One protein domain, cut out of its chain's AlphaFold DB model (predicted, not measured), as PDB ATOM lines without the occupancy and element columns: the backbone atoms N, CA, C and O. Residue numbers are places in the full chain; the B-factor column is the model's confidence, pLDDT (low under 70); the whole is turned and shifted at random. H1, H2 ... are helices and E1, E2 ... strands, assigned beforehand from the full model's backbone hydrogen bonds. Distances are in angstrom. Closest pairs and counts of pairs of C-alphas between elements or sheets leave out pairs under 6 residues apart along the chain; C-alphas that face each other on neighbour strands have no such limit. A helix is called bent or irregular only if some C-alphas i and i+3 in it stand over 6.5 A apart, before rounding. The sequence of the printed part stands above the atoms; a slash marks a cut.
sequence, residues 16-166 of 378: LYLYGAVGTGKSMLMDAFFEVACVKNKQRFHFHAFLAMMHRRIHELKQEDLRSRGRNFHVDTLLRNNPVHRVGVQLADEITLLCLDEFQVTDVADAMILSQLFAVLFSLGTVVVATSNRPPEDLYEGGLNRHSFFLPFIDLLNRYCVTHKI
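What this domain is: This is residues 16 to 166 of the 378 residues of the protein "Predicted protein" of Phaeodactylum tricornutum (strain CCAP 1055/1) (UniProt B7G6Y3). A parallel sheet of five strands has H1 packed over one face, while on its other side helices gather round H4, among them H3 and H7, whose last turns reach the sheet. From the sheet the long helix H2 runs away from the body, and its last residues 66 to 69, with 70 to 72 and 74 to 80 of the link that folds back to H3, stick out as an arm. The printed part has 151 residues with seven named helices and five named strands, in the order E1 H1 E2 H2 H3 E3 H4 E4 H5 H6 H7 E5; the sheet runs E2 E3 E4 E1 E5. The class is mixed, helices and strands. The whole is compact, with a radius of gyration of the C-alphas of 16.2 A, and spans 52 by 38 by 23 A.

How they stand to each other: E1, residues 16 to 19, is an inner strand between E4, residues 127 to 132, and E5, residues 161 to 165; N 18 and O 130 are 2.8 A apart, and N 17 and O 162 2.8 A, both within hydrogen-bond range. H1, residues 26 to 36, is on the sheet at a height of 8.9 A, over E4 and E3, residues 97 to 101, and runs along the strands, at 10 degrees to E4 on the local plane. E2, residues 42 to 46, is an edge strand beside E3, with N 45 and O 99 2.9 A apart; E3 pairs with E4, with N 100 and O 129 2.8 A apart. E1, H1, E2 form a split strand-helix-strand unit, two parallel strands with a helix between them along the chain and E3 and E4 between them in the sheet; its crossover is right-handed. H2, residues 47 to 69, only grazes the sheet with residues 47 to 53. With residues 54 to 62 alone it touches residues 83 to 87 of H3, residues 83 to 94, at a steep tilt of 60 degrees, opposite ways; the closest C-alphas are those of Ile 58 and Pro 83, 5.6 A apart. E2, H2, H3, E3 form a strand-helix-strand unit whose strands are neighbours, and E3, E4 and H4, residues 108 to 123, form another; both crossovers are right-handed. H4, the hub, touches H3 at a steep tilt of 45 degrees, the same way, with the C-alphas of Gly 88 and Leu 117 5.4 A apart. H4 touches H7, residues 151 to 160, at a shallow tilt of 29 degrees, the same way, with the C-alphas of Ser 115 and Phe 153 4.7 A apart. H7 stands up from the sheet over E5, on the opposite face from H1, and touches H5, residues 136 to 140, with the C-alphas of Pro 136 and Ile 154 6.1 A apart. H6, residues 146 to 149, is not on the sheet and only just touches H4, with 3 pairs of C-alphas within 8 A, the closest those of Met 112 and Phe 149, 5.8 A apart. In H1, H2, H3 and H7 every O i to N i+4 pair is within hydrogen-bond range; in H4 11 of 12 are, in H5 0 of 1, with 1 of 2 O i to N i+3 pairs, and H6 is too short for such an O i to N i+4 pair.

Where its parts are: E1, residues 16 to 19, begins at C-alpha 16 (6.346, 44.914, 38.555). H1, residues 26 to 36, is 15.6 A long, and E2, residues 42 to 46, 14.0 A. H2, residues 47 to 69, is 32.7 A long and ends at C-alpha 69 (-10.684, 8.295, 45.155). H3, residues 83 to 94, is 16.6 A long, E3, residues 97 to 101, 13.2 A, H4, residues 108 to 123, 23.3 A, and E4, residues 127 to 132, 16.7 A. H5, residues 136 to 140, is irregular: C-alphas 137 and 140 are 7.6 A apart. After H6, residues 146 to 149, H7, residues 151 to 160, is 14.4 A long. E5, residues 161 to 165, ends at C-alpha 165 (5.357, 51.400, 30.107).

The domain as a whole: The two C-alphas farthest apart are those of Thr 24 and Asn 72, at 52.0 A. The printed part has no cut, and its one long link, from H2 to H3, has 13 residues. The mean pLDDT of the printed part is 84.2; under 70 are residue 23 and residues 69 to 81, 108 to 109, 142 to 145 and 148 to 149.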
ATOM      1  N   LEU A  16       6.106  43.981  39.654       96.31
ATOM      2  CA  LEU A  16       6.346  44.914  38.555       96.31
ATOM      3  C   LEU A  16       5.885  44.291  37.235       96.31
ATOM      4  O   LEU A  16       6.269  43.176  36.909       96.31
ATOM      5  N   TYR A  17       5.082  45.015  36.466       96.25
ATOM      6  CA  TYR A  17       4.662  44.617  35.127       96.25
ATOM      7  C   TYR A  17       5.224  45.614  34.113       96.25
ATOM      8  O   TYR A  17       4.770  46.756  34.029       96.25
ATOM      9  N   LEU A  18       6.238  45.194  33.363       94.19
ATOM     10  CA  LEU A  18       6.904  45.989  32.338       94.19
ATOM     11  C   LEU A  18       6.297  45.692  30.972       94.19
ATOM     12  O   LEU A  18       6.325  44.549  30.523       94.19
ATOM     13  N   TYR A  19       5.825  46.715  30.265       93.19
ATOM     14  CA  TYR A  19       5.316  46.525  28.909       93.19
ATOM     15  C   TYR A  19       5.813  47.562  27.915       93.19
ATOM     16  O   TYR A  19       6.181  48.672  28.280       93.19
ATOM     17  N   GLY A  20       5.841  47.200  26.637       86.19
ATOM     18  CA  GLY A  20       6.275  48.082  25.556       86.19
ATOM     19  C   GLY A  20       6.516  47.312  24.266       86.19
ATOM     20  O   GLY A  20       6.525  46.084  24.281       86.19
ATOM     21  N   ALA A  21       6.751  48.020  23.162       77.25
ATOM     22  CA  ALA A  21       6.957  47.410  21.847       77.25
ATOM     23  C   ALA A  21       8.116  46.393  21.824       77.25
ATOM     24  O   ALA A  21       8.960  46.344  22.724       77.25
ATOM     25  N   VAL A  22       8.163  45.557  20.789       73.81
ATOM     26  CA  VAL A  22       9.278  44.622  20.579       73.81
ATOM     27  C   VAL A  22      10.596  45.408  20.504       73.81
ATOM     28  O   VAL A  22      10.628  46.515  19.976       73.81
ATOM     29  N   GLY A  23      11.673  44.870  21.086       62.97
ATOM     30  CA  GLY A  23      12.996  45.506  21.024       62.97
ATOM     31  C   GLY A  23      13.277  46.600  22.066       62.97
ATOM     32  O   GLY A  23      14.396  47.086  22.167       62.97
ATOM     33  N   THR A  24      12.330  46.948  22.942       72.88
ATOM     34  CA  THR A  24      12.526  48.011  23.955       72.88
ATOM     35  C   THR A  24      13.402  47.632  25.165       72.88
ATOM     36  O   THR A  24      13.444  48.374  26.140       72.88
ATOM     37  N   GLY A  25      14.098  46.490  25.139       72.56
ATOM     38  CA  GLY A  25      15.023  46.085  26.212       72.56
ATOM     39  C   GLY A  25      14.371  45.481  27.466       72.56
ATOM     40  O   GLY A  25      15.038  45.318  28.483       72.56
ATOM     41  N   LYS A  26      13.084  45.107  27.419       85.31
ATOM     42  CA  LYS A  26      12.348  44.550  28.577       85.31
ATOM     43  C   LYS A  26      13.025  43.319  29.184       85.31
ATOM     44  O   LYS A  26      13.205  43.263  30.396       85.31
ATOM     45  N   SER A  27      13.420  42.359  28.345       76.38
ATOM     46  CA  SER A  27      14.080  41.132  28.801       76.38
ATOM     47  C   SER A  27      15.454  41.437  29.398       76.38
ATOM     48  O   SER A  27      15.746  40.934  30.471       76.38
ATOM     49  N   MET A  28      16.221  42.373  28.819       77.06
ATOM     50  CA  MET A  28      17.491  42.845  29.398       77.06
ATOM     51  C   MET A  28      17.305  43.457  30.796       77.06
ATOM     52  O   MET A  28      18.080  43.163  31.704       77.06
ATOM     53  N   LEU A  29      16.274  44.283  30.996       86.50
ATOM     54  CA  LEU A  29      15.953  44.821  32.322       86.50
ATOM     55  C   LEU A  29      15.549  43.712  33.299       86.50
ATOM     56  O   LEU A  29      15.947  43.748  34.463       86.50
ATOM     57  N   MET A  30      14.796  42.716  32.826       89.38
ATOM     58  CA  MET A  30      14.458  41.529  33.610       89.38
ATOM     59  C   MET A  30      15.707  40.723  33.991       89.38
ATOM     60  O   MET A  30      15.794  40.266  35.126       89.38
ATOM     61  N   ASP A  31      16.673  40.569  33.084       83.62
ATOM     62  CA  ASP A  31      17.948  39.891  33.345       83.62
ATOM     63  C   ASP A  31      18.725  40.587  34.461       83.62
ATOM     64  O   ASP A  31      19.037  39.962  35.475       83.62
ATOM     65  N   ALA A  32      18.957  41.895  34.311       84.88
ATOM     66  CA  ALA A  32      19.684  42.695  35.291       84.88
ATOM     67  C   ALA A  32      18.984  42.687  36.660       84.88
ATOM     68  O   ALA A  32      19.626  42.525  37.699       84.88
ATOM     69  N   PHE A  33      17.652  42.807  36.671       92.44
ATOM     70  CA  PHE A  33      16.865  42.696  37.895       92.44
ATOM     71  C   PHE A  33      17.011  41.313  38.538       92.44
ATOM     72  O   PHE A  33      17.266  41.215  39.739       92.44
ATOM     73  N   PHE A  34      16.855  40.243  37.755       91.25
ATOM     74  CA  PHE A  34      16.916  38.880  38.265       91.25
ATOM     75  C   PHE A  34      18.293  38.560  38.835       91.25
ATOM     76  O   PHE A  34      18.364  37.914  39.875       91.25
ATOM     77  N   GLU A  35      19.375  39.026  38.213       89.19
ATOM     78  CA  GLU A  35      20.743  38.820  38.688       89.19
ATOM     79  C   GLU A  35      20.979  39.506  40.042       89.19
ATOM     80  O   GLU A  35      21.367  38.847  41.011       89.19
ATOM     81  N   VAL A  36      20.633  40.793  40.144       92.69
ATOM     82  CA  VAL A  36      20.894  41.627  41.330       92.69
ATOM     83  C   VAL A  36      19.925  41.342  42.487       92.69
ATOM     84  O   VAL A  36      20.253  41.597  43.646       92.69
ATOM     85  N   ALA A  37      18.739  40.783  42.224       92.31
ATOM     86  CA  ALA A  37      17.744  40.512  43.260       92.31
ATOM     87  C   ALA A  37      18.280  39.567  44.357       92.31
ATOM     88  O   ALA A  37      18.497  38.372  44.127       92.31
ATOM     89  N   CYS A  38      18.418  40.082  45.584       90.81
ATOM     90  CA  CYS A  38      18.855  39.335  46.769       90.81
ATOM     91  C   CYS A  38      17.723  38.489  47.389       90.81
ATOM     92  O   CYS A  38      17.425  38.598  48.578       90.81
ATOM     93  N   VAL A  39      17.072  37.648  46.583       92.50
ATOM     94  CA  VAL A  39      16.016  36.720  47.016       92.50
ATOM     95  C   VAL A  39      16.520  35.291  46.843       92.50
ATOM     96  O   VAL A  39      16.966  34.931  45.758       92.50
ATOM     97  N   LYS A  40      16.448  34.478  47.907       89.75
ATOM     98  CA  LYS A  40      16.918  33.078  47.882       89.75
ATOM     99  C   LYS A  40      16.126  32.234  46.882       89.75
ATOM    100  O   LYS A  40      16.706  31.619  45.997       89.75
ATOM    101  N   ASN A  41      14.801  32.259  47.007       94.62
ATOM    102  CA  ASN A  41      13.893  31.458  46.193       94.62
ATOM    103  C   ASN A  41      13.344  32.318  45.050       94.62
ATOM    104  O   ASN A  41      12.207  32.795  45.104       94.62
ATOM    105  N   LYS A  42      14.185  32.578  44.044       96.06
ATOM    106  CA  LYS A  42      13.795  33.275  42.811       96.06
ATOM    107  C   LYS A  42      13.811  32.313  41.630       96.06
ATOM    108  O   LYS A  42      14.760  31.551  41.467       96.06
ATOM    109  N   GLN A  43      12.778  32.365  40.798       95.06
ATOM    110  CA  GLN A  43      12.706  31.586  39.565       95.06
ATOM    111  C   GLN A  43      12.288  32.465  38.398       95.06
ATOM    112  O   GLN A  43      11.526  33.419  38.563       95.06
ATOM    113  N   ARG A  44      12.790  32.127  37.211       93.94
ATOM    114  CA  ARG A  44      12.451  32.810  35.971       93.94
ATOM    115  C   ARG A  44      11.998  31.821  34.914       93.94
ATOM    116  O   ARG A  44      12.645  30.800  34.706       93.94
ATOM    117  N   PHE A  45      10.930  32.180  34.214       88.81
ATOM    118  CA  PHE A  45      10.369  31.394  33.126       88.81
ATOM    119  C   PHE A  45       9.986  32.282  31.947       88.81
ATOM    120  O   PHE A  45       9.529  33.408  32.139       88.81
ATOM    121  N   HIS A  46      10.075  31.737  30.733       85.19
ATOM    122  CA  HIS A  46       9.205  32.198  29.650       85.19
ATOM    123  C   HIS A  46       7.764  31.804  29.984       85.19
ATOM    124  O   HIS A  46       7.523  30.696  30.476       85.19
ATOM    125  N   PHE A  47       6.801  32.681  29.713       87.88
ATOM    126  CA  PHE A  47       5.419  32.493  30.149       87.88
ATOM    127  C   PHE A  47       4.789  31.175  29.669       87.88
ATOM    128  O   PHE A  47       4.178  30.457  30.461       87.88
ATOM    129  N   HIS A  48       5.018  30.789  28.412       80.81
ATOM    130  CA  HIS A  48       4.527  29.517  27.862       80.81
ATOM    131  C   HIS A  48       5.120  28.292  28.564       80.81
ATOM    132  O   HIS A  48       4.417  27.315  28.820       80.81
ATOM    133  N   ALA A  49       6.399  28.350  28.944       81.25
ATOM    134  CA  ALA A  49       7.046  27.276  29.696       81.25
ATOM    135  C   ALA A  49       6.481  27.169  31.122       81.25
ATOM    136  O   ALA A  49       6.268  26.062  31.622       81.25
ATOM    137  N   PHE A  50       6.181  28.312  31.751       90.69
ATOM    138  CA  PHE A  50       5.491  28.353  33.038       90.69
ATOM    139  C   PHE A  50       4.100  27.718  32.936       90.69
ATOM    140  O   PHE A  50       3.792  26.811  33.705       90.69
ATOM    141  N   LEU A  51       3.292  28.109  31.946       87.75
ATOM    142  CA  LEU A  51       1.973  27.514  31.700       87.75
ATOM    143  C   LEU A  51       2.044  25.997  31.475       87.75
ATOM    144  O   LEU A  51       1.281  25.247  32.083       87.75
ATOM    145  N   ALA A  52       2.983  25.519  30.658       85.06
ATOM    146  CA  ALA A  52       3.150  24.089  30.407       85.06
ATOM    147  C   ALA A  52       3.506  23.309  31.687       85.06
ATOM    148  O   ALA A  52       2.961  22.230  31.935       85.06
ATOM    149  N   MET A  53       4.387  23.863  32.528       90.62
ATOM    150  CA  MET A  53       4.696  23.302  33.847       90.62
ATOM    151  C   MET A  53       3.449  23.273  34.745       90.62
ATOM    152  O   MET A  53       3.194  22.259  35.397       90.62
ATOM    153  N   MET A  54       2.656  24.350  34.757       91.69
ATOM    154  CA  MET A  54       1.416  24.431  35.532       91.69
ATOM    155  C   MET A  54       0.420  23.346  35.139       91.69
ATOM    156  O   MET A  54      -0.069  22.614  36.002       91.69
ATOM    157  N   HIS A  55       0.141  23.213  33.841       86.50
ATOM    158  CA  HIS A  55      -0.768  22.195  33.316       86.50
ATOM    159  C   HIS A  55      -0.311  20.787  33.673       86.50
ATOM    160  O   HIS A  55      -1.132  19.970  34.090       86.50
ATOM    161  N   ARG A  56       0.997  20.519  33.584       90.81
ATOM    162  CA  ARG A  56       1.574  19.228  33.974       90.81
ATOM    163  C   ARG A  56       1.317  18.919  35.449       90.81
ATOM    164  O   ARG A  56       0.734  17.878  35.738       90.81
ATOM    165  N   ARG A  57       1.641  19.843  36.361       92.44
ATOM    166  CA  ARG A  57       1.413  19.660  37.808       92.44
ATOM    167  C   ARG A  57      -0.073  19.489  38.145       92.44
ATOM    168  O   ARG A  57      -0.442  18.630  38.940       92.44
ATOM    169  N   ILE A  58      -0.953  20.272  37.512       89.00
ATOM    170  CA  ILE A  58      -2.411  20.135  37.680       89.00
ATOM    171  C   ILE A  58      -2.881  18.755  37.205       89.00
ATOM    172  O   ILE A  58      -3.734  18.137  37.844       89.00
ATOM    173  N   HIS A  59      -2.360  18.280  36.075       87.88
ATOM    174  CA  HIS A  59      -2.719  16.984  35.514       87.88
ATOM    175  C   HIS A  59      -2.248  15.823  36.399       87.88
ATOM    176  O   HIS A  59      -3.030  14.908  36.646       87.88
ATOM    177  N   GLU A  60      -1.024  15.887  36.923       89.06
ATOM    178  CA  GLU A  60      -0.468  14.908  37.865       89.06
ATOM    179  C   GLU A  60      -1.343  14.786  39.119       89.06
ATOM    180  O   GLU A  60      -1.807  13.689  39.433       89.06
ATOM    181  N   LEU A  61      -1.699  15.911  39.753       87.75
ATOM    182  CA  LEU A  61      -2.599  15.908  40.913       87.75
ATOM    183  C   LEU A  61      -3.977  15.323  40.585       87.75
ATOM    184  O   LEU A  61      -4.515  14.529  41.353       87.75
ATOM    185  N   LYS A  62      -4.550  15.667  39.423       84.50
ATOM    186  CA  LYS A  62      -5.828  15.087  38.982       84.50
ATOM    187  C   LYS A  62      -5.726  13.573  38.783       84.50
ATOM    188  O   LYS A  62      -6.666  12.860  39.127       84.50
ATOM    189  N   GLN A  63      -4.620  13.070  38.233       84.88
ATOM    190  CA  GLN A  63      -4.406  11.628  38.081       84.88
ATOM    191  C   GLN A  63      -4.276  10.923  39.435       84.88
ATOM    192  O   GLN A  63      -4.844   9.846  39.610       84.88
ATOM    193  N   GLU A  64      -3.557  11.510  40.389       84.38
ATOM    194  CA  GLU A  64      -3.434  10.982  41.753       84.38
ATOM    195  C   GLU A  64      -4.784  10.940  42.475       84.38
ATOM    196  O   GLU A  64      -5.145   9.920  43.071       84.38
ATOM    197  N   ASP A  65      -5.571  12.011  42.367       81.69
ATOM    198  CA  ASP A  65      -6.908  12.093  42.952       81.69
ATOM    199  C   ASP A  65      -7.847  11.038  42.325       81.69
ATOM    200  O   ASP A  65      -8.575  10.348  43.039       81.69
ATOM    201  N   LEU A  66      -7.769  10.823  41.003       78.25
ATOM    202  CA  LEU A  66      -8.518   9.769  40.301       78.25
ATOM    203  C   LEU A  66      -8.103   8.354  40.734       78.25
ATOM    204  O   LEU A  66      -8.965   7.486  40.883       78.25
ATOM    205  N   ARG A  67      -6.802   8.107  40.934       79.06
ATOM    206  CA  ARG A  67      -6.278   6.806  41.392       79.06
ATOM    207  C   ARG A  67      -6.670   6.505  42.837       79.06
ATOM    208  O   ARG A  67      -6.967   5.358  43.152       79.06
ATOM    209  N   SER A  68      -6.668   7.518  43.702       74.94
ATOM    210  CA  SER A  68      -6.919   7.359  45.140       74.94
ATOM    211  C   SER A  68      -8.405   7.356  45.516       74.94
ATOM    212  O   SER A  68      -8.785   6.650  46.446       74.94
ATOM    213  N   ARG A  69      -9.257   8.116  44.810       68.94
ATOM    214  CA  ARG A  69     -10.684   8.295  45.155       68.94
ATOM    215  C   ARG A  69     -11.665   7.678  44.143       68.94
ATOM    216  O   ARG A  69     -12.865   7.639  44.407       68.94
ATOM    217  N   GLY A  70     -11.180   7.155  43.013       65.19
ATOM    218  CA  GLY A  70     -12.010   6.585  41.944       65.19
ATOM    219  C   GLY A  70     -12.794   7.640  41.144       65.19
ATOM    220  O   GLY A  70     -12.700   8.838  41.392       65.19
ATOM    221  N   ARG A  71     -13.599   7.205  40.159       60.00
ATOM    222  CA  ARG A  71     -14.401   8.103  39.289       60.00
ATOM    223  C   ARG A  71     -15.589   8.780  39.986       60.00
ATOM    224  O   ARG A  71     -16.284   9.562  39.341       60.00
ATOM    225  N   ASN A  72     -15.829   8.518  41.271       52.34
ATOM    226  CA  ASN A  72     -16.889   9.168  42.046       52.34
ATOM    227  C   ASN A  72     -16.449  10.578  42.463       52.34
ATOM    228  O   ASN A  72     -16.373  10.910  43.644       52.34
ATOM    229  N   PHE A  73     -16.150  11.412  41.469       53.44
ATOM    230  CA  PHE A  73     -15.946  12.837  41.647       53.44
ATOM    231  C   PHE A  73     -17.326  13.471  41.855       53.44
ATOM    232  O   PHE A  73     -17.914  14.047  40.941       53.44
ATOM    233  N   HIS A  74     -17.875  13.357  43.069       46.75
ATOM    234  CA  HIS A  74     -18.731  14.445  43.529       46.75
ATOM    235  C   HIS A  74     -17.886  15.710  43.389       46.75
ATOM    236  O   HIS A  74     -16.724  15.711  43.800       46.75
ATOM    237  N   VAL A  75     -18.431  16.736  42.736       49.50
ATOM    238  CA  VAL A  75     -17.800  18.052  42.600       49.50
ATOM    239  C   VAL A  75     -17.708  18.650  44.002       49.50
ATOM    240  O   VAL A  75     -18.550  19.437  44.428       49.50
ATOM    241  N   ASP A  76     -16.722  18.188  44.762       48.78
ATOM    242  CA  ASP A  76     -16.468  18.626  46.117       48.78
ATOM    243  C   ASP A  76     -15.846  20.015  45.998       48.78
ATOM    244  O   ASP A  76     -14.672  20.186  45.667       48.78
ATOM    245  N   THR A  77     -16.700  21.023  46.161       52.00
ATOM    246  CA  THR A  77     -16.447  22.443  45.873       52.00
ATOM    247  C   THR A  77     -15.517  23.095  46.899       52.00
ATOM    248  O   THR A  77     -15.278  24.303  46.858       52.00
ATOM    249  N   LEU A  78     -14.966  22.309  47.827       57.97
ATOM    250  CA  LEU A  78     -13.978  22.763  48.791       57.97
ATOM    251  C   LEU A  78     -12.699  23.222  48.076       57.97
ATOM    252  O   LEU A  78     -12.054  22.457  47.362       57.97
ATOM    253  N   LEU A  79     -12.268  24.457  48.358       59.81
ATOM    254  CA  LEU A  79     -11.035  25.071  47.831       59.81
ATOM    255  C   LEU A  79      -9.790  24.175  47.975       59.81
ATOM    256  O   LEU A  79      -8.909  24.206  47.121       59.81
ATOM    257  N   ARG A  80      -9.727  23.341  49.024       60.03
ATOM    258  CA  ARG A  80      -8.616  22.401  49.271       60.03
ATOM    259  C   ARG A  80      -8.531  21.253  48.260       60.03
ATOM    260  O   ARG A  80      -7.448  20.714  48.073       60.03
ATOM    261  N   ASN A  81      -9.643  20.895  47.621       67.62
ATOM    262  CA  ASN A  81      -9.688  19.880  46.568       67.62
ATOM    263  C   ASN A  81      -9.487  20.488  45.170       67.62
ATOM    264  O   ASN A  81      -9.398  19.748  44.194       67.62
ATOM    265  N   ASN A  82      -9.399  21.820  45.045       83.06
ATOM    266  CA  ASN A  82      -9.100  22.452  43.767       83.06
ATOM    267  C   ASN A  82      -7.614  22.214  43.414       83.06
ATOM    268  O   ASN A  82      -6.731  22.697  44.134       83.06
ATOM    269  N   PRO A  83      -7.310  21.512  42.306       87.06
ATOM    270  CA  PRO A  83      -5.934  21.205  41.935       87.06
ATOM    271  C   PRO A  83      -5.121  22.469  41.630       87.06
ATOM    272  O   PRO A  83      -3.951  22.526  41.986       87.06
ATOM    273  N   VAL A  84      -5.732  23.518  41.064       90.06
ATOM    274  CA  VAL A  84      -5.048  24.797  40.793       90.06
ATOM    275  C   VAL A  84      -4.600  25.453  42.097       90.06
ATOM    276  O   VAL A  84      -3.464  25.910  42.199       90.06
ATOM    277  N   HIS A  85      -5.457  25.439  43.123       91.56
ATOM    278  CA  HIS A  85      -5.112  25.979  44.437       91.56
ATOM    279  C   HIS A  85      -3.966  25.193  45.084       91.56
ATOM    280  O   HIS A  85      -3.037  25.792  45.618       91.56
ATOM    281  N   ARG A  86      -4.004  23.854  45.032       91.75
ATOM    282  CA  ARG A  86      -2.930  23.002  45.572       91.75
ATOM    283  C   ARG A  86      -1.587  23.284  44.899       91.75
ATOM    284  O   ARG A  86      -0.604  23.469  45.611       91.75
ATOM    285  N   VAL A  87      -1.555  23.388  43.566       94.25
ATOM    286  CA  VAL A  87      -0.319  23.753  42.852       94.25
ATOM    287  C   VAL A  87       0.125  25.174  43.210       94.25
ATOM    288  O   VAL A  87       1.311  25.397  43.425       94.25
ATOM    289  N   GLY A  88      -0.802  26.126  43.345       94.75
ATOM    290  CA  GLY A  88      -0.479  27.490  43.778       94.75
ATOM    291  C   GLY A  88       0.178  27.546  45.160       94.75
ATOM    292  O   GLY A  88       1.150  28.273  45.340       94.75
ATOM    293  N   VAL A  89      -0.297  26.741  46.116       94.69
ATOM    294  CA  VAL A  89       0.319  26.625  47.450       94.69
ATOM    295  C   VAL A  89       1.725  26.032  47.362       94.69
ATOM    296  O   VAL A  89       2.638  26.568  47.979       94.69
ATOM    297  N   GLN A  90       1.912  24.962  46.581       94.62
ATOM    298  CA  GLN A  90       3.230  24.344  46.377       94.62
ATOM    299  C   GLN A  90       4.225  25.342  45.771       94.62
ATOM    300  O   GLN A  90       5.337  25.495  46.262       94.62
ATOM    301  N   LEU A  91       3.805  26.084  44.746       95.50
ATOM    302  CA  LEU A  91       4.666  27.069  44.099       95.50
ATOM    303  C   LEU A  91       4.991  28.262  44.986       95.50
ATOM    304  O   LEU A  91       6.097  28.778  44.893       95.50
ATOM    305  N   ALA A  92       4.067  28.705  45.835       95.25
ATOM    306  CA  ALA A  92       4.348  29.794  46.765       95.25
ATOM    307  C   ALA A  92       5.389  29.406  47.832       95.25
ATOM    308  O   ALA A  92       6.139  30.266  48.288       95.25
ATOM    309  N   ASP A  93       5.458  28.123  48.201       95.19
ATOM    310  CA  ASP A  93       6.497  27.588  49.091       95.19
ATOM    311  C   ASP A  93       7.863  27.503  48.377       95.19
ATOM    312  O   ASP A  93       8.906  27.853  48.931       95.19
ATOM    313  N   GLU A  94       7.849  27.121  47.096       95.50
ATOM    314  CA  GLU A  94       9.043  27.002  46.250       95.50
ATOM    315  C   GLU A  94       9.590  28.359  45.756       95.50
ATOM    316  O   GLU A  94      10.795  28.491  45.526       95.50
ATOM    317  N   ILE A  95       8.728  29.363  45.553       96.75
ATOM    318  CA  ILE A  95       9.035  30.590  44.806       96.75
ATOM    319  C   ILE A  95       8.563  31.832  45.570       96.75
ATOM    320  O   ILE A  95       7.379  32.173  45.618       96.75
ATOM    321  N   THR A  96       9.529  32.592  46.090       95.94
ATOM    322  CA  THR A  96       9.286  33.913  46.691       95.94
ATOM    323  C   THR A  96       9.240  35.019  45.633       95.94
ATOM    324  O   THR A  96       8.433  35.940  45.745       95.94
ATOM    325  N   LEU A  97      10.088  34.931  44.603       97.25
ATOM    326  CA  LEU A  97      10.135  35.868  43.476       97.25
ATOM    327  C   LEU A  97       9.943  35.115  42.157       97.25
ATOM    328  O   LEU A  97      10.800  34.322  41.761       97.25
ATOM    329  N   LEU A  98       8.833  35.391  41.476       97.50
ATOM    330  CA  LEU A  98       8.487  34.810  40.184       97.50
ATOM    331  C   LEU A  98       8.708  35.834  39.068       97.50
ATOM    332  O   LEU A  98       7.981  36.821  38.970       97.50
ATOM    333  N   CYS A  99       9.688  35.576  38.208       96.88
ATOM    334  CA  CYS A  99       9.974  36.382  37.027       96.88
ATOM    335  C   CYS A  99       9.408  35.719  35.763       96.88
ATOM    336  O   CYS A  99       9.779  34.596  35.426       96.88
ATOM    337  N   LEU A 100       8.530  36.415  35.043       95.12
ATOM    338  CA  LEU A 100       7.876  35.923  33.830       95.12
ATOM    339  C   LEU A 100       8.277  36.773  32.628       95.12
ATOM    340  O   LEU A 100       7.983  37.966  32.582       95.12
ATOM    341  N   ASP A 101       8.938  36.152  31.657       88.56
ATOM    342  CA  ASP A 101       9.265  36.784  30.381       88.56
ATOM    343  C   ASP A 101       8.173  36.509  29.341       88.56
ATOM    344  O   ASP A 101       7.578  35.428  29.330       88.56
ATOM    345  N   GLU A 102       7.937  37.475  28.455       85.75
ATOM    346  CA  GLU A 102       6.977  37.373  27.345       85.75
ATOM    347  C   GLU A 102       5.555  36.967  27.777       85.75
ATOM    348  O   GLU A 102       4.925  36.085  27.194       85.75
ATOM    349  N   PHE A 103       5.028  37.620  28.812       89.00
ATOM    350  CA  PHE A 103       3.686  37.374  29.324       89.00
ATOM    351  C   PHE A 103       2.633  37.710  28.257       89.00
ATOM    352  O   PHE A 103       2.368  38.881  27.980       89.00
ATOM    353  N   GLN A 104       2.008  36.687  27.676       83.81
ATOM    354  CA  GLN A 104       0.942  36.810  26.678       83.81
ATOM    355  C   GLN A 104      -0.060  35.664  26.830       83.81
ATOM    356  O   GLN A 104       0.347  34.513  26.959       83.81
ATOM    357  N   VAL A 105      -1.360  35.960  26.804       81.06
ATOM    358  CA  VAL A 105      -2.412  34.948  26.972       81.06
ATOM    359  C   VAL A 105      -3.215  34.853  25.684       81.06
ATOM    360  O   VAL A 105      -3.763  35.844  25.214       81.06
ATOM    361  N   THR A 106      -3.292  33.658  25.106       73.62
ATOM    362  CA  THR A 106      -4.016  33.428  23.844       73.62
ATOM    363  C   THR A 106      -5.201  32.478  23.993       73.62
ATOM    364  O   THR A 106      -6.119  32.543  23.181       73.62
ATOM    365  N   ASP A 107      -5.231  31.634  25.029       72.56
ATOM    366  CA  ASP A 107      -6.273  30.620  25.244       72.56
ATOM    367  C   ASP A 107      -7.200  30.970  26.430       72.56
ATOM    368  O   ASP A 107      -6.768  31.467  27.473       72.56
ATOM    369  N   VAL A 108      -8.496  30.673  26.276       67.25
ATOM    370  CA  VAL A 108      -9.525  30.814  27.319       67.25
ATOM    371  C   VAL A 108      -9.299  29.857  28.495       67.25
ATOM    372  O   VAL A 108      -9.566  30.216  29.645       67.25
ATOM    373  N   ALA A 109      -8.801  28.646  28.233       67.94
ATOM    374  CA  ALA A 109      -8.548  27.651  29.270       67.94
ATOM    375  C   ALA A 109      -7.437  28.123  30.221       67.94
ATOM    376  O   ALA A 109      -7.554  27.984  31.444       67.94
ATOM    377  N   ASP A 110      -6.407  28.759  29.663       74.94
ATOM    378  CA  ASP A 110      -5.305  29.343  30.425       74.94
ATOM    379  C   ASP A 110      -5.780  30.528  31.263       74.94
ATOM    380  O   ASP A 110      -5.454  30.614  32.447       74.94
ATOM    381  N   ALA A 111      -6.620  31.399  30.695       74.88
ATOM    382  CA  ALA A 111      -7.186  32.550  31.397       74.88
ATOM    383  C   ALA A 111      -7.871  32.162  32.724       74.88
ATOM    384  O   ALA A 111      -7.660  32.818  33.750       74.88
ATOM    385  N   MET A 112      -8.646  31.070  32.736       75.81
ATOM    386  CA  MET A 112      -9.331  30.591  33.945       75.81
ATOM    387  C   MET A 112      -8.359  30.091  35.023       75.81
ATOM    388  O   MET A 112      -8.560  30.359  36.211       75.81
ATOM    389  N   ILE A 113      -7.312  29.368  34.620       84.19
ATOM    390  CA  ILE A 113      -6.303  28.822  35.539       84.19
ATOM    391  C   ILE A 113      -5.453  29.951  36.123       84.19
ATOM    392  O   ILE A 113      -5.204  29.968  37.329       84.19
ATOM    393  N   LEU A 114      -5.054  30.916  35.293       86.25
ATOM    394  CA  LEU A 114      -4.212  32.045  35.683       86.25
ATOM    395  C   LEU A 114      -4.849  32.879  36.792       86.25
ATOM    396  O   LEU A 114      -4.206  33.127  37.811       86.25
ATOM    397  N   SER A 115      -6.122  33.254  36.644       85.75
ATOM    398  CA  SER A 115      -6.830  34.057  37.649       85.75
ATOM    399  C   SER A 115      -6.790  33.405  39.039       85.75
ATOM    400  O   SER A 115      -6.407  34.036  40.026       85.75
ATOM    401  N   GLN A 116      -7.092  32.105  39.109       87.88
ATOM    402  CA  GLN A 116      -7.084  31.346  40.363       87.88
ATOM    403  C   GLN A 116      -5.671  31.152  40.918       87.88
ATOM    404  O   GLN A 116      -5.449  31.307  42.119       87.88
ATOM    405  N   LEU A 117      -4.714  30.821  40.054       92.06
ATOM    406  CA  LEU A 117      -3.336  30.562  40.447       92.06
ATOM    407  C   LEU A 117      -2.682  31.808  41.039       92.06
ATOM    408  O   LEU A 117      -2.148  31.762  42.145       92.06
ATOM    409  N   PHE A 118      -2.738  32.925  40.314       93.12
ATOM    410  CA  PHE A 118      -2.115  34.163  40.761       93.12
ATOM    411  C   PHE A 118      -2.789  34.688  42.026       93.12
ATOM    412  O   PHE A 118      -2.085  35.145  42.922       93.12
ATOM    413  N   ALA A 119      -4.112  34.539  42.170       91.81
ATOM    414  CA  ALA A 119      -4.787  34.862  43.424       91.81
ATOM    415  C   ALA A 119      -4.158  34.139  44.625       91.81
ATOM    416  O   ALA A 119      -3.899  34.774  45.650       91.81
ATOM    417  N   VAL A 120      -3.851  32.846  44.482       93.62
ATOM    418  CA  VAL A 120      -3.169  32.069  45.525       93.62
ATOM    419  C   VAL A 120      -1.743  32.574  45.740       93.62
ATOM    420  O   VAL A 120      -1.406  32.922  46.871       93.62
ATOM    421  N   LEU A 121      -0.939  32.703  44.679       94.94
ATOM    422  CA  LEU A 121       0.454  33.169  44.764       94.94
ATOM    423  C   LEU A 121       0.570  34.519  45.488       94.94
ATOM    424  O   LEU A 121       1.319  34.652  46.456       94.94
ATOM    425  N   PHE A 122      -0.222  35.511  45.082       94.50
ATOM    426  CA  PHE A 122      -0.191  36.834  45.700       94.50
ATOM    427  C   PHE A 122      -0.723  36.829  47.138       94.50
ATOM    428  O   PHE A 122      -0.184  37.539  47.987       94.50
ATOM    429  N   SER A 123      -1.737  36.009  47.448       93.06
ATOM    430  CA  SER A 123      -2.244  35.878  48.823       93.06
ATOM    431  C   SER A 123      -1.223  35.263  49.788       93.06
ATOM    432  O   SER A 123      -1.234  35.585  50.976       93.06
ATOM    433  N   LEU A 124      -0.325  34.417  49.271       94.06
ATOM    434  CA  LEU A 124       0.757  33.777  50.020       94.06
ATOM    435  C   LEU A 124       2.062  34.587  50.001       94.06
ATOM    436  O   LEU A 124       3.023  34.219  50.671       94.06
ATOM    437  N   GLY A 125       2.081  35.724  49.303       92.88
ATOM    438  CA  GLY A 125       3.188  36.675  49.323       92.88
ATOM    439  C   GLY A 125       4.264  36.460  48.264       92.88
ATOM    440  O   GLY A 125       5.321  37.082  48.365       92.88
ATOM    441  N   THR A 126       4.011  35.643  47.238       96.19
ATOM    442  CA  THR A 126       4.881  35.573  46.058       96.19
ATOM    443  C   THR A 126       4.854  36.914  45.322       96.19
ATOM    444  O   THR A 126       3.794  37.430  44.960       96.19
ATOM    445  N   VAL A 127       6.036  37.478  45.076       96.62
ATOM    446  CA  VAL A 127       6.209  38.715  44.308       96.62
ATOM    447  C   VAL A 127       6.400  38.355  42.840       96.62
ATOM    448  O   VAL A 127       7.240  37.520  42.512       96.62
ATOM    449  N   VAL A 128       5.637  38.992  41.949       97.06
ATOM    450  CA  VAL A 128       5.695  38.730  40.504       97.06
ATOM    451  C   VAL A 128       6.347  39.899  39.781       97.06
ATOM    452  O   VAL A 128       5.927  41.045  39.937       97.06
ATOM    453  N   VAL A 129       7.333  39.611  38.942       97.06
ATOM    454  CA  VAL A 129       7.850  40.556  37.950       97.06
ATOM    455  C   VAL A 129       7.576  39.980  36.570       97.06
ATOM    456  O   VAL A 129       7.888  38.823  36.319       97.06
ATOM    457  N   ALA A 130       6.967  40.753  35.678       95.69
ATOM    458  CA  ALA A 130       6.567  40.295  34.352       95.69
ATOM    459  C   ALA A 130       6.993  41.285  33.264       95.69
ATOM    460  O   ALA A 130       6.943  42.496  33.481       95.69
ATOM    461  N   THR A 131       7.371  40.782  32.090       91.69
ATOM    462  CA  THR A 131       7.539  41.576  30.863       91.69
ATOM    463  C   THR A 131       6.475  41.187  29.837       91.69
ATOM    464  O   THR A 131       6.135  40.016  29.702       91.69
ATOM    465  N   SER A 132       5.947  42.147  29.076       91.38
ATOM    466  CA  SER A 132       5.013  41.875  27.976       91.38
ATOM    467  C   SER A 132       5.161  42.863  26.822       91.38
ATOM    468  O   SER A 132       5.659  43.977  26.980       91.38
ATOM    469  N   ASN A 133       4.718  42.463  25.632       87.00
ATOM    470  CA  ASN A 133       4.576  43.377  24.499       87.00
ATOM    471  C   ASN A 133       3.254  44.160  24.525       87.00
ATOM    472  O   ASN A 133       3.078  45.080  23.730       87.00
ATOM    473  N   ARG A 134       2.337  43.809  25.432       85.44
ATOM    474  CA  ARG A 134       1.010  44.413  25.563       85.44
ATOM    475  C   ARG A 134       0.803  44.940  26.984       85.44
ATOM    476  O   ARG A 134       1.403  44.400  27.913       85.44
ATOM    477  N   PRO A 135       0.005  45.999  27.177       90.19
ATOM    478  CA  PRO A 135      -0.432  46.379  28.515       90.19
ATOM    479  C   PRO A 135      -1.316  45.274  29.132       90.19
ATOM    480  O   PRO A 135      -1.862  44.454  28.384       90.19
ATOM    481  N   PRO A 136      -1.481  45.232  30.471       90.50
ATOM    482  CA  PRO A 136      -2.329  44.242  31.137       90.50
ATOM    483  C   PRO A 136      -3.736  44.171  30.544       90.50
ATOM    484  O   PRO A 136      -4.272  43.085  30.341       90.50
ATOM    485  N   GLU A 137      -4.311  45.323  30.204       87.75
ATOM    486  CA  GLU A 137      -5.641  45.423  29.623       87.75
ATOM    487  C   GLU A 137      -5.729  44.614  28.316       87.75
ATOM    488  O   GLU A 137      -6.683  43.865  28.124       87.75
ATOM    489  N   ASP A 138      -4.700  44.611  27.473       86.75
ATOM    490  CA  ASP A 138      -4.742  43.984  26.141       86.75
ATOM    491  C   ASP A 138      -4.197  42.543  26.120       86.75
ATOM    492  O   ASP A 138      -4.068  41.925  25.058       86.75
ATOM    493  N   LEU A 139      -3.892  41.967  27.291       83.19
ATOM    494  CA  LEU A 139      -3.284  40.634  27.409       83.19
ATOM    495  C   LEU A 139      -4.122  39.491  26.821       83.19
ATOM    496  O   LEU A 139      -3.544  38.475  26.451       83.19
ATOM    497  N   TYR A 140      -5.446  39.646  26.762       79.44
ATOM    498  CA  TYR A 140      -6.396  38.668  26.208       79.44
ATOM    499  C   TYR A 140      -7.479  39.375  25.383       79.44
ATOM    500  O   TYR A 140      -8.681  39.237  25.627       79.44
ATOM    501  N   GLU A 141      -7.062  40.304  24.524       71.56
ATOM    502  CA  GLU A 141      -7.963  41.075  23.662       71.56
ATOM    503  C   GLU A 141      -8.759  40.151  22.722       71.56
ATOM    504  O   GLU A 141      -8.214  39.194  22.180       71.56
ATOM    505  N   GLY A 142     -10.068  40.394  22.569       67.50
ATOM    506  CA  GLY A 142     -10.950  39.573  21.720       67.50
ATOM    507  C   GLY A 142     -11.232  38.150  22.228       67.50
ATOM    508  O   GLY A 142     -11.901  37.377  21.547       67.50
ATOM    509  N   GLY A 143     -10.747  37.792  23.419       67.62
ATOM    510  CA  GLY A 143     -10.899  36.455  23.979       67.62
ATOM    511  C   GLY A 143     -12.323  36.097  24.429       67.62
ATOM    512  O   GLY A 143     -13.076  36.938  24.934       67.62
ATOM    513  N   LEU A 144     -12.692  34.820  24.292       67.12
ATOM    514  CA  LEU A 144     -13.995  34.298  24.720       67.12
ATOM    515  C   LEU A 144     -14.169  34.455  26.241       67.12
ATOM    516  O   LEU A 144     -13.269  34.146  27.016       67.12
ATOM    517  N   ASN A 145     -15.338  34.930  26.689       66.06
ATOM    518  CA  ASN A 145     -15.663  35.156  28.109       66.06
ATOM    519  C   ASN A 145     -14.665  36.051  28.886       66.06
ATOM    520  O   ASN A 145     -14.583  35.975  30.117       66.06
ATOM    521  N   ARG A 146     -13.945  36.943  28.190       73.38
ATOM    522  CA  ARG A 146     -12.978  37.900  28.761       73.38
ATOM    523  C   ARG A 146     -13.518  38.673  29.968       73.38
ATOM    524  O   ARG A 146     -12.810  38.826  30.961       73.38
ATOM    525  N   HIS A 147     -14.773  39.119  29.909       70.88
ATOM    526  CA  HIS A 147     -15.382  39.887  30.996       70.88
ATOM    527  C   HIS A 147     -15.531  39.067  32.288       70.88
ATOM    528  O   HIS A 147     -15.318  39.592  33.379       70.88
ATOM    529  N   SER A 148     -15.888  37.786  32.184       68.69
ATOM    530  CA  SER A 148     -16.223  36.962  33.350       68.69
ATOM    531  C   SER A 148     -14.996  36.363  34.032       68.69
ATOM    532  O   SER A 148     -14.996  36.210  35.250       68.69
ATOM    533  N   PHE A 149     -13.950  36.024  33.271       65.81
ATOM    534  CA  PHE A 149     -12.805  35.277  33.808       65.81
ATOM    535  C   PHE A 149     -11.482  36.038  33.768       65.81
ATOM    536  O   PHE A 149     -10.626  35.794  34.619       65.81
ATOM    537  N   PHE A 150     -11.311  36.971  32.825       77.56
ATOM    538  CA  PHE A 150     -10.020  37.622  32.606       77.56
ATOM    539  C   PHE A 150      -9.914  39.010  33.243       77.56
ATOM    540  O   PHE A 150      -8.871  39.331  33.801       77.56
ATOM    541  N   LEU A 151     -10.986  39.811  33.258       82.19
ATOM    542  CA  LEU A 151     -10.975  41.100  33.969       82.19
ATOM    543  C   LEU A 151     -10.606  40.973  35.461       82.19
ATOM    544  O   LEU A 151      -9.733  41.722  35.897       82.19
ATOM    545  N   PRO A 152     -11.123  39.982  36.223       83.00
ATOM    546  CA  PRO A 152     -10.696  39.786  37.609       83.00
ATOM    547  C   PRO A 152      -9.195  39.508  37.751       83.00
ATOM    548  O   PRO A 152      -8.594  39.874  38.756       83.00
ATOM    549  N   PHE A 153      -8.575  38.871  36.752       86.81
ATOM    550  CA  PHE A 153      -7.131  38.646  36.736       86.81
ATOM    551  C   PHE A 153      -6.356  39.944  36.480       86.81
ATOM    552  O   PHE A 153      -5.338  40.184  37.131       86.81
ATOM    553  N   ILE A 154      -6.854  40.812  35.596       89.06
ATOM    554  CA  ILE A 154      -6.261  42.134  35.352       89.06
ATOM    555  C   ILE A 154      -6.342  43.017  36.597       89.06
ATOM    556  O   ILE A 154      -5.342  43.629  36.971       89.06
ATOM    557  N   ASP A 155      -7.475  43.014  37.302       89.75
ATOM    558  CA  ASP A 155      -7.615  43.717  38.584       89.75
ATOM    559  C   ASP A 155      -6.589  43.222  39.606       89.75
ATOM    560  O   ASP A 155      -6.002  43.995  40.368       89.75
ATOM    561  N   LEU A 156      -6.341  41.914  39.600       90.62
ATOM    562  CA  LEU A 156      -5.381  41.276  40.477       90.62
ATOM    563  C   LEU A 156      -3.946  41.705  40.139       90.62
ATOM    564  O   LEU A 156      -3.213  42.137  41.033       90.62
ATOM    565  N   LEU A 157      -3.567  41.681  38.860       91.75
ATOM    566  CA  LEU A 157      -2.281  42.206  38.399       91.75
ATOM    567  C   LEU A 157      -2.110  43.678  38.780       91.75
ATOM    568  O   LEU A 157      -1.101  44.030  39.381       91.75
ATOM    569  N   ASN A 158      -3.101  44.528  38.517       91.62
ATOM    570  CA  ASN A 158      -3.028  45.958  38.821       91.62
ATOM    571  C   ASN A 158      -2.974  46.244  40.330       91.62
ATOM    572  O   ASN A 158      -2.376  47.235  40.757       91.62
ATOM    573  N   ARG A 159      -3.545  45.370  41.166       92.94
ATOM    574  CA  ARG A 159      -3.464  45.473  42.629       92.94
ATOM    575  C   ARG A 159      -2.078  45.118  43.160       92.94
ATOM    576  O   ARG A 159      -1.547  45.837  44.007       92.94
ATOM    577  N   TYR A 160      -1.499  44.015  42.690       94.25
ATOM    578  CA  TYR A 160      -0.261  43.473  43.256       94.25
ATOM    579  C   TYR A 160       1.002  43.903  42.516       94.25
ATOM    580  O   TYR A 160       2.064  43.922  43.132       94.25
ATOM    581  N   CYS A 161       0.904  44.331  41.259       95.31
ATOM    582  CA  CYS A 161       2.024  44.795  40.449       95.31
ATOM    583  C   CYS A 161       1.909  46.289  40.151       95.31
ATOM    584  O   CYS A 161       0.815  46.826  39.999       95.31
ATOM    585  N   VAL A 162       3.047  46.971  40.077       95.75
ATOM    586  CA  VAL A 162       3.149  48.310  39.497       95.75
ATOM    587  C   VAL A 162       3.327  48.150  37.992       95.75
ATOM    588  O   VAL A 162       4.280  47.514  37.551       95.75
ATOM    589  N   THR A 163       2.419  48.713  37.207       94.38
ATOM    590  CA  THR A 163       2.484  48.651  35.743       94.38
ATOM    591  C   THR A 163       3.324  49.814  35.216       94.38
ATOM    592  O   THR A 163       3.055  50.971  35.540       94.38
ATOM    593  N   HIS A 164       4.344  49.528  34.406       93.19
ATOM    594  CA  HIS A 164       5.233  50.537  33.835       93.19
ATOM    595  C   HIS A 164       5.430  50.325  32.331       93.19
ATOM    596  O   HIS A 164       5.818  49.246  31.876       93.19
ATOM    597  N   LYS A 165       5.165  51.382  31.557       91.50
ATOM    598  CA  LYS A 165       5.357  51.400  30.107       91.50
ATOM    599  C   LYS A 165       6.784  51.812  29.783       91.50
ATOM    600  O   LYS A 165       7.187  52.929  30.085       91.50
ATOM    601  N   ILE A 166       7.514  50.953  29.090       81.94
ATOM    602  CA  ILE A 166       8.808  51.288  28.510       81.94
ATOM    603  C   ILE A 166       8.548  51.904  27.136       81.94
ATOM    604  O   ILE A 166       8.246  51.209  26.162       81.94
TER     605      ILE A 166